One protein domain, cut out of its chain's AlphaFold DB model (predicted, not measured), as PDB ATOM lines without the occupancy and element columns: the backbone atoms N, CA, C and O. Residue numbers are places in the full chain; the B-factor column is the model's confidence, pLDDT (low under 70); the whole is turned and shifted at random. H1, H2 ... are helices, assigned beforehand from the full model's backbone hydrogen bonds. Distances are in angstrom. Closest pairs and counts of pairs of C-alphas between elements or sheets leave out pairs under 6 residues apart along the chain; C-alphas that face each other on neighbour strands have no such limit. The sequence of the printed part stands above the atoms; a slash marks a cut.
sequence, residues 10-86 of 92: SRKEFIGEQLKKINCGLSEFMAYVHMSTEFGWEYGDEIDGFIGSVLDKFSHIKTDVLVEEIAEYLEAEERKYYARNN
ATOM      1  N   SER A  10     148.087  66.085 100.356       82.81
ATOM      2  CA  SER A  10     147.280  65.791 101.547       82.81
ATOM      3  C   SER A  10     146.150  66.806 101.769       82.81
ATOM      4  O   SER A  10     145.047  66.426 102.168       82.81
ATOM      5  N   ARG A  11     146.377  68.095 101.470       86.50
ATOM      6  CA  ARG A  11     145.316  69.117 101.487       86.50
ATOM      7  C   ARG A  11     144.233  68.821 100.470       86.50
ATOM      8  O   ARG A  11     143.062  68.807 100.835       86.50
ATOM      9  N   LYS A  12     144.614  68.562  99.218       83.00
ATOM     10  CA  LYS A  12     143.661  68.240  98.148       83.00
ATOM     11  C   LYS A  12     142.836  67.003  98.477       83.00
ATOM     12  O   LYS A  12     141.628  67.008  98.257       83.00
ATOM     13  N   GLU A  13     143.472  65.969  99.015       85.38
ATOM     14  CA  GLU A  13     142.784  64.759  99.456       85.38
ATOM     15  C   GLU A  13     141.789  65.068 100.581       85.38
ATOM     16  O   GLU A  13     140.624  64.685 100.498       85.38
ATOM     17  N   PHE A  14     142.202  65.837 101.593       87.12
ATOM     18  CA  PHE A  14     141.315  66.215 102.689       87.12
ATOM     19  C   PHE A  14     140.142  67.090 102.236       87.12
ATOM     20  O   PHE A  14     139.010  66.815 102.626       87.12
ATOM     21  N   ILE A  15     140.390  68.111 101.411       84.75
ATOM     22  CA  ILE A  15     139.343  68.966 100.834       84.75
ATOM     23  C   ILE A  15     138.357  68.099 100.049       84.75
ATOM     24  O   ILE A  15     137.156  68.208 100.270       84.75
ATOM     25  N   GLY A  16     138.847  67.177  99.214       82.62
ATOM     26  CA  GLY A  16     138.005  66.231  98.482       82.62
ATOM     27  C   GLY A  16     137.143  65.348  99.392       82.62
ATOM     28  O   GLY A  16     135.958  65.161  99.125       82.62
ATOM     29  N   GLU A  17     137.697  64.833 100.492       85.50
ATOM     30  CA  GLU A  17     136.942  64.039 101.472       85.50
ATOM     31  C   GLU A  17     135.876  64.850 102.215       85.50
ATOM     32  O   GLU A  17     134.805  64.320 102.514       85.50
ATOM     33  N   GLN A  18     136.131  66.126 102.514       82.88
ATOM     34  CA  GLN A  18     135.104  66.977 103.117       82.88
ATOM     35  C   GLN A  18     134.041  67.393 102.095       82.88
ATOM     36  O   GLN A  18     132.860  67.373 102.424       82.88
ATOM     37  N   LEU A  19     134.430  67.665 100.844       78.25
ATOM     38  CA  LEU A  19     133.504  67.967  99.751       78.25
ATOM     39  C   LEU A  19     132.517  66.826  99.491       78.25
ATOM     40  O   LEU A  19     131.363  67.083  99.195       78.25
ATOM     41  N   LYS A  20     132.904  65.557  99.677       80.69
ATOM     42  CA  LYS A  20     131.965  64.419  99.577       80.69
ATOM     43  C   LYS A  20     130.829  64.460 100.605       80.69
ATOM     44  O   LYS A  20     129.834  63.761 100.424       80.69
ATOM     45  N   LYS A  21     130.996  65.206 101.700       82.50
ATOM     46  CA  LYS A  21     130.009  65.320 102.783       82.50
ATOM     47  C   LYS A  21     129.047  66.482 102.578       82.50
ATOM     48  O   LYS A  21     128.042  66.527 103.275       82.50
ATOM     49  N   ILE A  22     129.354  67.390 101.652       77.44
ATOM     50  CA  ILE A  22     128.548  68.572 101.369       77.44
ATOM     51  C   ILE A  22     128.109  68.567  99.907       77.44
ATOM     52  O   ILE A  22     128.898  68.339  98.996       77.44
ATOM     53  N   ASN A  23     126.830  68.819  99.658       75.56
ATOM     54  CA  ASN A  23     126.332  68.947  98.294       75.56
ATOM     55  C   ASN A  23     126.425  70.415  97.861       75.56
ATOM     56  O   ASN A  23     125.430  71.126  97.929       75.56
ATOM     57  N   CYS A  24     127.631  70.856  97.491       78.88
ATOM     58  CA  CYS A  24     127.918  72.245  97.128       78.88
ATOM     59  C   CYS A  24     128.567  72.336  95.739       78.88
ATOM     60  O   CYS A  24     129.586  71.690  95.483       78.88
ATOM     61  N   GLY A  25     128.006  73.162  94.853       81.62
ATOM     62  CA  GLY A  25     128.624  73.518  93.567       81.62
ATOM     63  C   GLY A  25     129.686  74.620  93.688       81.62
ATOM     64  O   GLY A  25     129.777  75.297  94.714       81.62
ATOM     65  N   LEU A  26     130.461  74.867  92.621       83.12
ATOM     66  CA  LEU A  26     131.421  75.985  92.595       83.12
ATOM     67  C   LEU A  26     130.699  77.329  92.743       83.12
ATOM     68  O   LEU A  26     131.154  78.217  93.457       83.12
ATOM     69  N   SER A  27     129.557  77.473  92.070       81.56
ATOM     70  CA  SER A  27     128.740  78.691  92.119       81.56
ATOM     71  C   SER A  27     128.231  79.008  93.530       81.56
ATOM     72  O   SER A  27     128.304  80.159  93.956       81.56
ATOM     73  N   GLU A  28     127.783  77.993  94.271       81.75
ATOM     74  CA  GLU A  28     127.342  78.119  95.666       81.75
ATOM     75  C   GLU A  28     128.511  78.458  96.595       81.75
ATOM     76  O   GLU A  28     128.396  79.365  97.418       81.75
ATOM     77  N   PHE A  29     129.669  77.813  96.406       84.19
ATOM     78  CA  PHE A  29     130.883  78.122  97.161       84.19
ATOM     79  C   PHE A  29     131.362  79.564  96.929       84.19
ATOM     80  O   PHE A  29     131.672  80.282  97.877       84.19
ATOM     81  N   MET A  30     131.390  80.029  95.678       82.50
ATOM     82  CA  MET A  30     131.806  81.400  95.364       82.50
ATOM     83  C   MET A  30     130.815  82.432  95.911       82.50
ATOM     84  O   MET A  30     131.239  83.454  96.454       82.50
ATOM     85  N   ALA A  31     129.508  82.163  95.823       80.62
ATOM     86  CA  ALA A  31     128.487  83.006  96.441       80.62
ATOM     87  C   ALA A  31     128.678  83.090  97.963       80.62
ATOM     88  O   ALA A  31     128.622  84.179  98.531       80.62
ATOM     89  N   TYR A  32     128.982  81.959  98.604       77.75
ATOM     90  CA  TYR A  32     129.305  81.893 100.022       77.75
ATOM     91  C   TYR A  32     130.526  82.763 100.381       77.75
ATOM     92  O   TYR A  32     130.439  83.619 101.262       77.75
ATOM     93  N   VAL A  33     131.649  82.612  99.667       77.94
ATOM     94  CA  VAL A  33     132.876  83.393  99.918       77.94
ATOM     95  C   VAL A  33     132.603  84.894  99.777       77.94
ATOM     96  O   VAL A  33     132.987  85.678 100.649       77.94
ATOM     97  N   HIS A  34     131.883  85.300  98.730       76.31
ATOM     98  CA  HIS A  34     131.503  86.696  98.519       76.31
ATOM     99  C   HIS A  34     130.603  87.243  99.636       76.31
ATOM    100  O   HIS A  34     130.881  88.309 100.176       76.31
ATOM    101  N   MET A  35     129.570  86.506 100.053       69.19
ATOM    102  CA  MET A  35     128.703  86.964 101.145       69.19
ATOM    103  C   MET A  35     129.434  86.998 102.494       69.19
ATOM    104  O   MET A  35     129.227  87.920 103.281       69.19
ATOM    105  N   SER A  36     130.334  86.044 102.752       68.12
ATOM    106  CA  SER A  36     131.116  85.988 103.994       68.12
ATOM    107  C   SER A  36     132.081  87.171 104.143       68.12
ATOM    108  O   SER A  36     132.271  87.675 105.251       68.12
ATOM    109  N   THR A  37     132.659  87.635 103.030       67.06
ATOM    110  CA  THR A  37     133.612  88.753 103.004       67.06
ATOM    111  C   THR A  37     132.921  90.109 103.121       67.06
ATOM    112  O   THR A  37     133.505  91.029 103.693       67.06
ATOM    113  N   GLU A  38     131.682  90.232 102.639       61.69
ATOM    114  CA  GLU A  38     130.924  91.490 102.671       61.69
ATOM    115  C   GLU A  38     130.014  91.657 103.901       61.69
ATOM    116  O   GLU A  38     129.845  92.785 104.366       61.69
ATOM    117  N   PHE A  39     129.439  90.577 104.449       56.81
ATOM    118  CA  PHE A  39     128.328  90.686 105.411       56.81
ATOM    119  C   PHE A  39     128.540  90.004 106.768       56.81
ATOM    120  O   PHE A  39     127.728  90.223 107.661       56.81
ATOM    121  N   GLY A  40     129.628  89.251 106.967       57.41
ATOM    122  CA  GLY A  40     129.915  88.608 108.253       57.41
ATOM    123  C   GLY A  40     128.899  87.517 108.622       57.41
ATOM    124  O   GLY A  40     127.977  87.770 109.378       57.41
ATOM    125  N   TRP A  41     129.116  86.317 108.077       54.09
ATOM    126  CA  TRP A  41     128.610  84.994 108.493       54.09
ATOM    127  C   TRP A  41     127.237  84.923 109.182       54.09
ATOM    128  O   TRP A  41     127.187  84.988 110.402       54.09
ATOM    129  N   GLU A  42     126.178  84.617 108.423       53.22
ATOM    130  CA  GLU A  42     125.060  83.756 108.861       53.22
ATOM    131  C   GLU A  42     124.367  83.171 107.611       53.22
ATOM    132  O   GLU A  42     123.497  83.829 107.050       53.22
ATOM    133  N   TYR A  43     124.772  81.983 107.131       47.75
ATOM    134  CA  TYR A  43     123.857  80.942 106.614       47.75
ATOM    135  C   TYR A  43     124.609  79.686 106.126       47.75
ATOM    136  O   TYR A  43     125.312  79.728 105.117       47.75
ATOM    137  N   GLY A  44     124.305  78.546 106.764       56.50
ATOM    138  CA  GLY A  44     124.501  77.193 106.234       56.50
ATOM    139  C   GLY A  44     125.477  76.331 107.037       56.50
ATOM    140  O   GLY A  44     126.625  76.188 106.623       56.50
ATOM    141  N   ASP A  45     124.992  75.685 108.110       67.50
ATOM    142  CA  ASP A  45     125.757  74.821 109.036       67.50
ATOM    143  C   ASP A  45     126.772  73.880 108.347       67.50
ATOM    144  O   ASP A  45     127.836  73.584 108.894       67.50
ATOM    145  N   GLU A  46     126.463  73.406 107.138       74.56
ATOM    146  CA  GLU A  46     127.287  72.450 106.396       74.56
ATOM    147  C   GLU A  46     128.483  73.085 105.659       74.56
ATOM    148  O   GLU A  46     129.587  72.538 105.733       74.56
ATOM    149  N   ILE A  47     128.314  74.231 104.978       76.75
ATOM    150  CA  ILE A  47     129.422  74.929 104.287       76.75
ATOM    151  C   ILE A  47     130.327  75.613 105.317       76.75
ATOM    152  O   ILE A  47     131.554  75.541 105.204       76.75
ATOM    153  N   ASP A  48     129.728  76.176 106.368       76.62
ATOM    154  CA  ASP A  48     130.449  76.739 107.509       76.62
ATOM    155  C   ASP A  48     131.280  75.659 108.208       76.62
ATOM    156  O   ASP A  48     132.473  75.842 108.462       76.62
ATOM    157  N   GLY A  49     130.679  74.490 108.460       79.19
ATOM    158  CA  GLY A  49     131.365  73.337 109.035       79.19
ATOM    159  C   GLY A  49     132.485  72.803 108.140       79.19
ATOM    160  O   GLY A  49     133.565  72.463 108.631       79.19
ATOM    161  N   PHE A  50     132.273  72.776 106.822       84.00
ATOM    162  CA  PHE A  50     133.301  72.421 105.848       84.00
ATOM    163  C   PHE A  50     134.498  73.373 105.919       84.00
ATOM    164  O   PHE A  50     135.618  72.915 106.165       84.00
ATOM    165  N   ILE A  51     134.277  74.679 105.760       80.19
ATOM    166  CA  ILE A  51     135.351  75.680 105.762       80.19
ATOM    167  C   ILE A  51     136.045  75.709 107.121       80.19
ATOM    168  O   ILE A  51     137.273  75.686 107.175       80.19
ATOM    169  N   GLY A  52     135.279  75.651 108.211       80.94
ATOM    170  CA  GLY A  52     135.806  75.530 109.565       80.94
ATOM    171  C   GLY A  52     136.723  74.318 109.724       80.94
ATOM    172  O   GLY A  52     137.828  74.456 110.234       80.94
ATOM    173  N   SER A  53     136.333  73.146 109.211       83.81
ATOM    174  CA  SER A  53     137.159  71.932 109.289       83.81
ATOM    175  C   SER A  53     138.464  72.021 108.488       83.81
ATOM    176  O   SER A  53     139.483  71.460 108.898       83.81
ATOM    177  N   VAL A  54     138.452  72.725 107.350       84.25
ATOM    178  CA  VAL A  54     139.650  72.943 106.525       84.25
ATOM    179  C   VAL A  54     140.578  73.955 107.193       84.25
ATOM    180  O   VAL A  54     141.779  73.703 107.287       84.25
ATOM    181  N   LEU A  55     140.030  75.060 107.702       82.94
ATOM    182  CA  LEU A  55     140.793  76.089 108.406       82.94
ATOM    183  C   LEU A  55     141.364  75.590 109.734       82.94
ATOM    184  O   LEU A  55     142.486  75.949 110.067       82.94
ATOM    185  N   ASP A  56     140.648  74.739 110.467       85.88
ATOM    186  CA  ASP A  56     141.139  74.145 111.714       85.88
ATOM    187  C   ASP A  56     142.339  73.220 111.448       85.88
ATOM    188  O   ASP A  56     143.399  73.347 112.069       85.88
ATOM    189  N   LYS A  57     142.222  72.348 110.434       84.94
ATOM    190  CA  LYS A  57     143.283  71.402 110.066       84.94
ATOM    191  C   LYS A  57     144.517  72.075 109.455       84.94
ATOM    192  O   LYS A  57     145.627  71.581 109.645       84.94
ATOM    193  N   PHE A  58     144.333  73.172 108.724       85.56
ATOM    194  CA  PHE A  58     145.405  73.899 108.034       85.56
ATOM    195  C   PHE A  58     145.529  75.347 108.525       85.56
ATOM    196  O   PHE A  58     145.772  76.260 107.739       85.56
ATOM    197  N   SER A  59     145.392  75.555 109.835       83.38
ATOM    198  CA  SER A  59     145.384  76.881 110.478       83.38
ATOM    199  C   SER A  59     146.686  77.673 110.329       83.38
ATOM    200  O   SER A  59     146.701  78.891 110.502       83.38
ATOM    201  N   HIS A  60     147.792  77.008 109.987       84.19
ATOM    202  CA  HIS A  60     149.075  77.641 109.674       84.19
ATOM    203  C   HIS A  60     149.126  78.262 108.272       84.19
ATOM    204  O   HIS A  60     150.064  79.007 107.974       84.19
ATOM    205  N   ILE A  61     148.155  77.958 107.409       82.75
ATOM    206  CA  ILE A  61     148.038  78.512 106.059       82.75
ATOM    207  C   ILE A  61     147.073  79.692 106.093       82.75
ATOM    208  O   ILE A  61     146.094  79.711 106.836       82.75
ATOM    209  N   LYS A  62     147.354  80.705 105.274       84.38
ATOM    210  CA  LYS A  62     146.459  81.850 105.154       84.38
ATOM    211  C   LYS A  62     145.116  81.433 104.538       84.38
ATOM    212  O   LYS A  62     145.066  80.650 103.591       84.38
ATOM    213  N   THR A  63     144.037  81.989 105.080       81.94
ATOM    214  CA  THR A  63     142.654  81.692 104.682       81.94
ATOM    215  C   THR A  63     142.386  81.954 103.199       81.94
ATOM    216  O   THR A  63     141.720  81.146 102.566       81.94
ATOM    217  N   ASP A  64     142.928  83.037 102.640       82.38
ATOM    218  CA  ASP A  64     142.813  83.391 101.217       82.38
ATOM    219  C   ASP A  64     143.353  82.279 100.307       82.38
ATOM    220  O   ASP A  64     142.653  81.817  99.411       82.38
ATOM    221  N   VAL A  65     144.547  81.768 100.613       84.56
ATOM    222  CA  VAL A  65     145.180  80.672  99.864       84.56
ATOM    223  C   VAL A  65     144.352  79.387  99.940       84.56
ATOM    224  O   VAL A  65     144.204  78.685  98.943       84.56
ATOM    225  N   LEU A  66     143.799  79.061 101.112       82.62
ATOM    226  CA  LEU A  66     142.957  77.869 101.271       82.62
ATOM    227  C   LEU A  66     141.650  77.983 100.484       82.62
ATOM    228  O   LEU A  66     141.232  77.013  99.856       82.62
ATOM    229  N   VAL A  67     141.018  79.154 100.500       83.88
ATOM    230  CA  VAL A  67     139.782  79.412  99.753       83.88
ATOM    231  C   VAL A  67     140.023  79.313  98.245       83.88
ATOM    232  O   VAL A  67     139.230  78.675  97.552       83.88
ATOM    233  N   GLU A  68     141.132  79.864  97.745       85.50
ATOM    234  CA  GLU A  68     141.539  79.711  96.342       85.50
ATOM    235  C   GLU A  68     141.766  78.237  95.970       85.50
ATOM    236  O   GLU A  68     141.229  77.768  94.966       85.50
ATOM    237  N   GLU A  69     142.484  77.467  96.798       85.25
ATOM    238  CA  GLU A  69     142.725  76.040  96.529       85.25
ATOM    239  C   GLU A  69     141.427  75.209  96.512       85.25
ATOM    240  O   GLU A  69     141.302  74.273  95.714       85.25
ATOM    241  N   ILE A  70     140.447  75.540  97.360       85.44
ATOM    242  CA  ILE A  70     139.124  74.899  97.348       85.44
ATOM    243  C   ILE A  70     138.369  75.242  96.054       85.44
ATOM    244  O   ILE A  70     137.806  74.342  95.424       85.44
ATOM    245  N   ALA A  71     138.381  76.512  95.635       87.00
ATOM    246  CA  ALA A  71     137.730  76.955  94.403       87.00
ATOM    247  C   ALA A  71     138.311  76.247  93.168       87.00
ATOM    248  O   ALA A  71     137.557  75.703  92.358       87.00
ATOM    249  N   GLU A  72     139.643  76.176  93.057       87.31
ATOM    250  CA  GLU A  72     140.327  75.463  91.968       87.31
ATOM    251  C   GLU A  72     139.917  73.985  91.900       87.31
ATOM    252  O   GLU A  72     139.740  73.416  90.816       87.31
ATOM    253  N   TYR A  73     139.766  73.338  93.059       84.81
ATOM    254  CA  TYR A  73     139.367  71.936  93.131       84.81
ATOM    255  C   TYR A  73     137.927  71.729  92.647       84.81
ATOM    256  O   TYR A  73     137.673  70.837  91.832       84.81
ATOM    257  N   LEU A  74     136.996  72.566  93.112       84.94
ATOM    258  CA  LEU A  74     135.592  72.529  92.697       84.94
ATOM    259  C   LEU A  74     135.434  72.784  91.194       84.94
ATOM    260  O   LEU A  74     134.713  72.049  90.520       84.94
ATOM    261  N   GLU A  75     136.167  73.753  90.642       86.50
ATOM    262  CA  GLU A  75     136.172  74.031  89.203       86.50
ATOM    263  C   GLU A  75     136.669  72.826  88.391       86.50
ATOM    264  O   GLU A  75     136.101  72.473  87.351       86.50
ATOM    265  N   ALA A  76     137.721  72.152  88.864       85.94
ATOM    266  CA  ALA A  76     138.241  70.956  88.213       85.94
ATOM    267  C   ALA A  76     137.229  69.796  88.235       85.94
ATOM    268  O   ALA A  76     137.093  69.090  87.229       85.94
ATOM    269  N   GLU A  77     136.515  69.594  89.343       81.62
ATOM    270  CA  GLU A  77     135.475  68.565  89.454       81.62
ATOM    271  C   GLU A  77     134.254  68.874  88.578       81.62
ATOM    272  O   GLU A  77     133.809  67.993  87.834       81.62
ATOM    273  N   GLU A  78     133.773  70.122  88.557       81.31
ATOM    274  CA  GLU A  78     132.707  70.547  87.641       81.31
ATOM    275  C   GLU A  78     133.127  70.351  86.181       81.31
ATOM    276  O   GLU A  78     132.392  69.748  85.396       81.31
ATOM    277  N   ARG A  79     134.344  70.761  85.799       82.62
ATOM    278  CA  ARG A  79     134.860  70.563  84.435       82.62
ATOM    279  C   ARG A  79     134.906  69.082  84.055       82.62
ATOM    280  O   ARG A  79     134.540  68.736  82.931       82.62
ATOM    281  N   LYS A  80     135.305  68.187  84.967       83.00
ATOM    282  CA  LYS A  80     135.263  66.727  84.741       83.00
ATOM    283  C   LYS A  80     133.835  66.198  84.643       83.00
ATOM    284  O   LYS A  80     133.593  65.261  83.880       83.00
ATOM    285  N   TYR A  81     132.904  66.729  85.431       78.25
ATOM    286  CA  TYR A  81     131.489  66.370  85.356       78.25
ATOM    287  C   TYR A  81     130.904  66.767  83.997       78.25
ATOM    288  O   TYR A  81     130.342  65.921  83.303       78.25
ATOM    289  N   TYR A  82     131.116  68.012  83.560       75.50
ATOM    290  CA  TYR A  82     130.679  68.477  82.246       75.50
ATOM    291  C   TYR A  82     131.380  67.737  81.112       75.50
ATOM    292  O   TYR A  82     130.715  67.371  80.156       75.50
ATOM    293  N   ALA A  83     132.676  67.434  81.204       78.44
ATOM    294  CA  ALA A  83     133.363  66.644  80.182       78.44
ATOM    295  C   ALA A  83     132.783  65.223  80.048       78.44
ATOM    296  O   ALA A  83     132.635  64.725  78.935       78.44
ATOM    297  N   ARG A  84     132.409  64.585  81.168       75.12
ATOM    298  CA  ARG A  84     131.769  63.258  81.173       75.12
ATOM    299  C   ARG A  84     130.325  63.290  80.664       75.12
ATOM    300  O   ARG A  84     129.912  62.359  79.984       75.12
ATOM    301  N   ASN A  85     129.569  64.350  80.955       69.75
ATOM    302  CA  ASN A  85     128.148  64.442  80.596       69.75
ATOM    303  C   ASN A  85     127.877  65.147  79.251       69.75
ATOM    304  O   ASN A  85     126.894  64.825  78.589       69.75
ATOM    305  N   ASN A  86     128.756  66.044  78.787       57.16
ATOM    306  CA  ASN A  86     128.687  66.644  77.444       57.16
ATOM    307  C   ASN A  86     129.225  65.722  76.343       57.16
ATOM    308  O   ASN A  86     129.008  66.012  75.170       57.16
TER     309      ASN A  86
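Overview. This is residues 10 to 86 of the 92 residues of an uncharacterized protein of Chromatiales bacterium (UniProt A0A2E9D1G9). Two pairs of side-by-side helices cross each other: H1 with H3, and H2 with the long H4, whose last turns, residues 79 to 86, stick out beyond the rest. Between the two pairs the contacts are few: H1 and H2 are apart, H2 and H3 are close but not clearly touching, and H4 only just touches H1 and H3, with 3 pairs of C-alphas within 8 A each. The 77 printed residues hold four named helices, H1, H2, H3 and H4 in that order, and no named strand: the class is all helix. The whole is compact, with a radius of gyration of the C-alphas of 12.6 A and spans of 38 by 28 by 20 A.

Arrangement. Start at H1, residues 10 to 19, and look across to H3, residues 45 to 57: they touch through residues 50 to 54 of H3 alone, at a shallow tilt of 13 degrees, opposite ways, the C-alphas of Gln 18 and Phe 50 being closest at 6.4 A. H2, residues 26 to 39, is apart from H1. H2 is close to but not clearly touching H3, about perpendicular at 83 degrees, with the C-alphas of Phe 29 and Ile 47 closest at 7.9 A. The hub is H4, residues 63 to 86. With residues 67 to 78 alone it touches H2, opposite ways at a shallow tilt of 27 degrees; the closest C-alphas, of Leu 26 and Leu 74, are 5.4 A apart. H4 only just touches H1, with 3 pairs of C-alphas within 8 A, at a steep tilt of 65 degrees; Ile 15 and Ile 70 have the closest C-alphas, 6.9 A. It only just touches H3, also with 3 pairs, at a steep 58 degrees; the closest C-alphas are those of Leu 55 and Thr 63, 7.0 A. In H1, H2, H3 and H4 every O i to N i+4 pair is within hydrogen-bond range.

Along the chain. Find C-alpha 10 at (147.280, 65.791, 101.547); from there H1 runs 14.1 A to Leu 19. H2 covers 19.7 A from Leu 26 to Phe 39, and H3 17.9 A from Asp 45 to Lys 57. H4 runs 34.1 A from C-alpha 63 at (142.654, 81.692, 104.682) to C-alpha 86 at (128.687, 66.644, 77.444).

Size, cuts and confidence. The farthest C-alphas, of His 60 and Asn 86, are 39.7 A apart. The printed part has no cut; the links H2 to H3 and H3 to H4 are tight, and H1 to H2 is short. Look for low pLDDT, under 70, at residues 35 to 45 and 85 to 86; the mean of the printed part is 78.5.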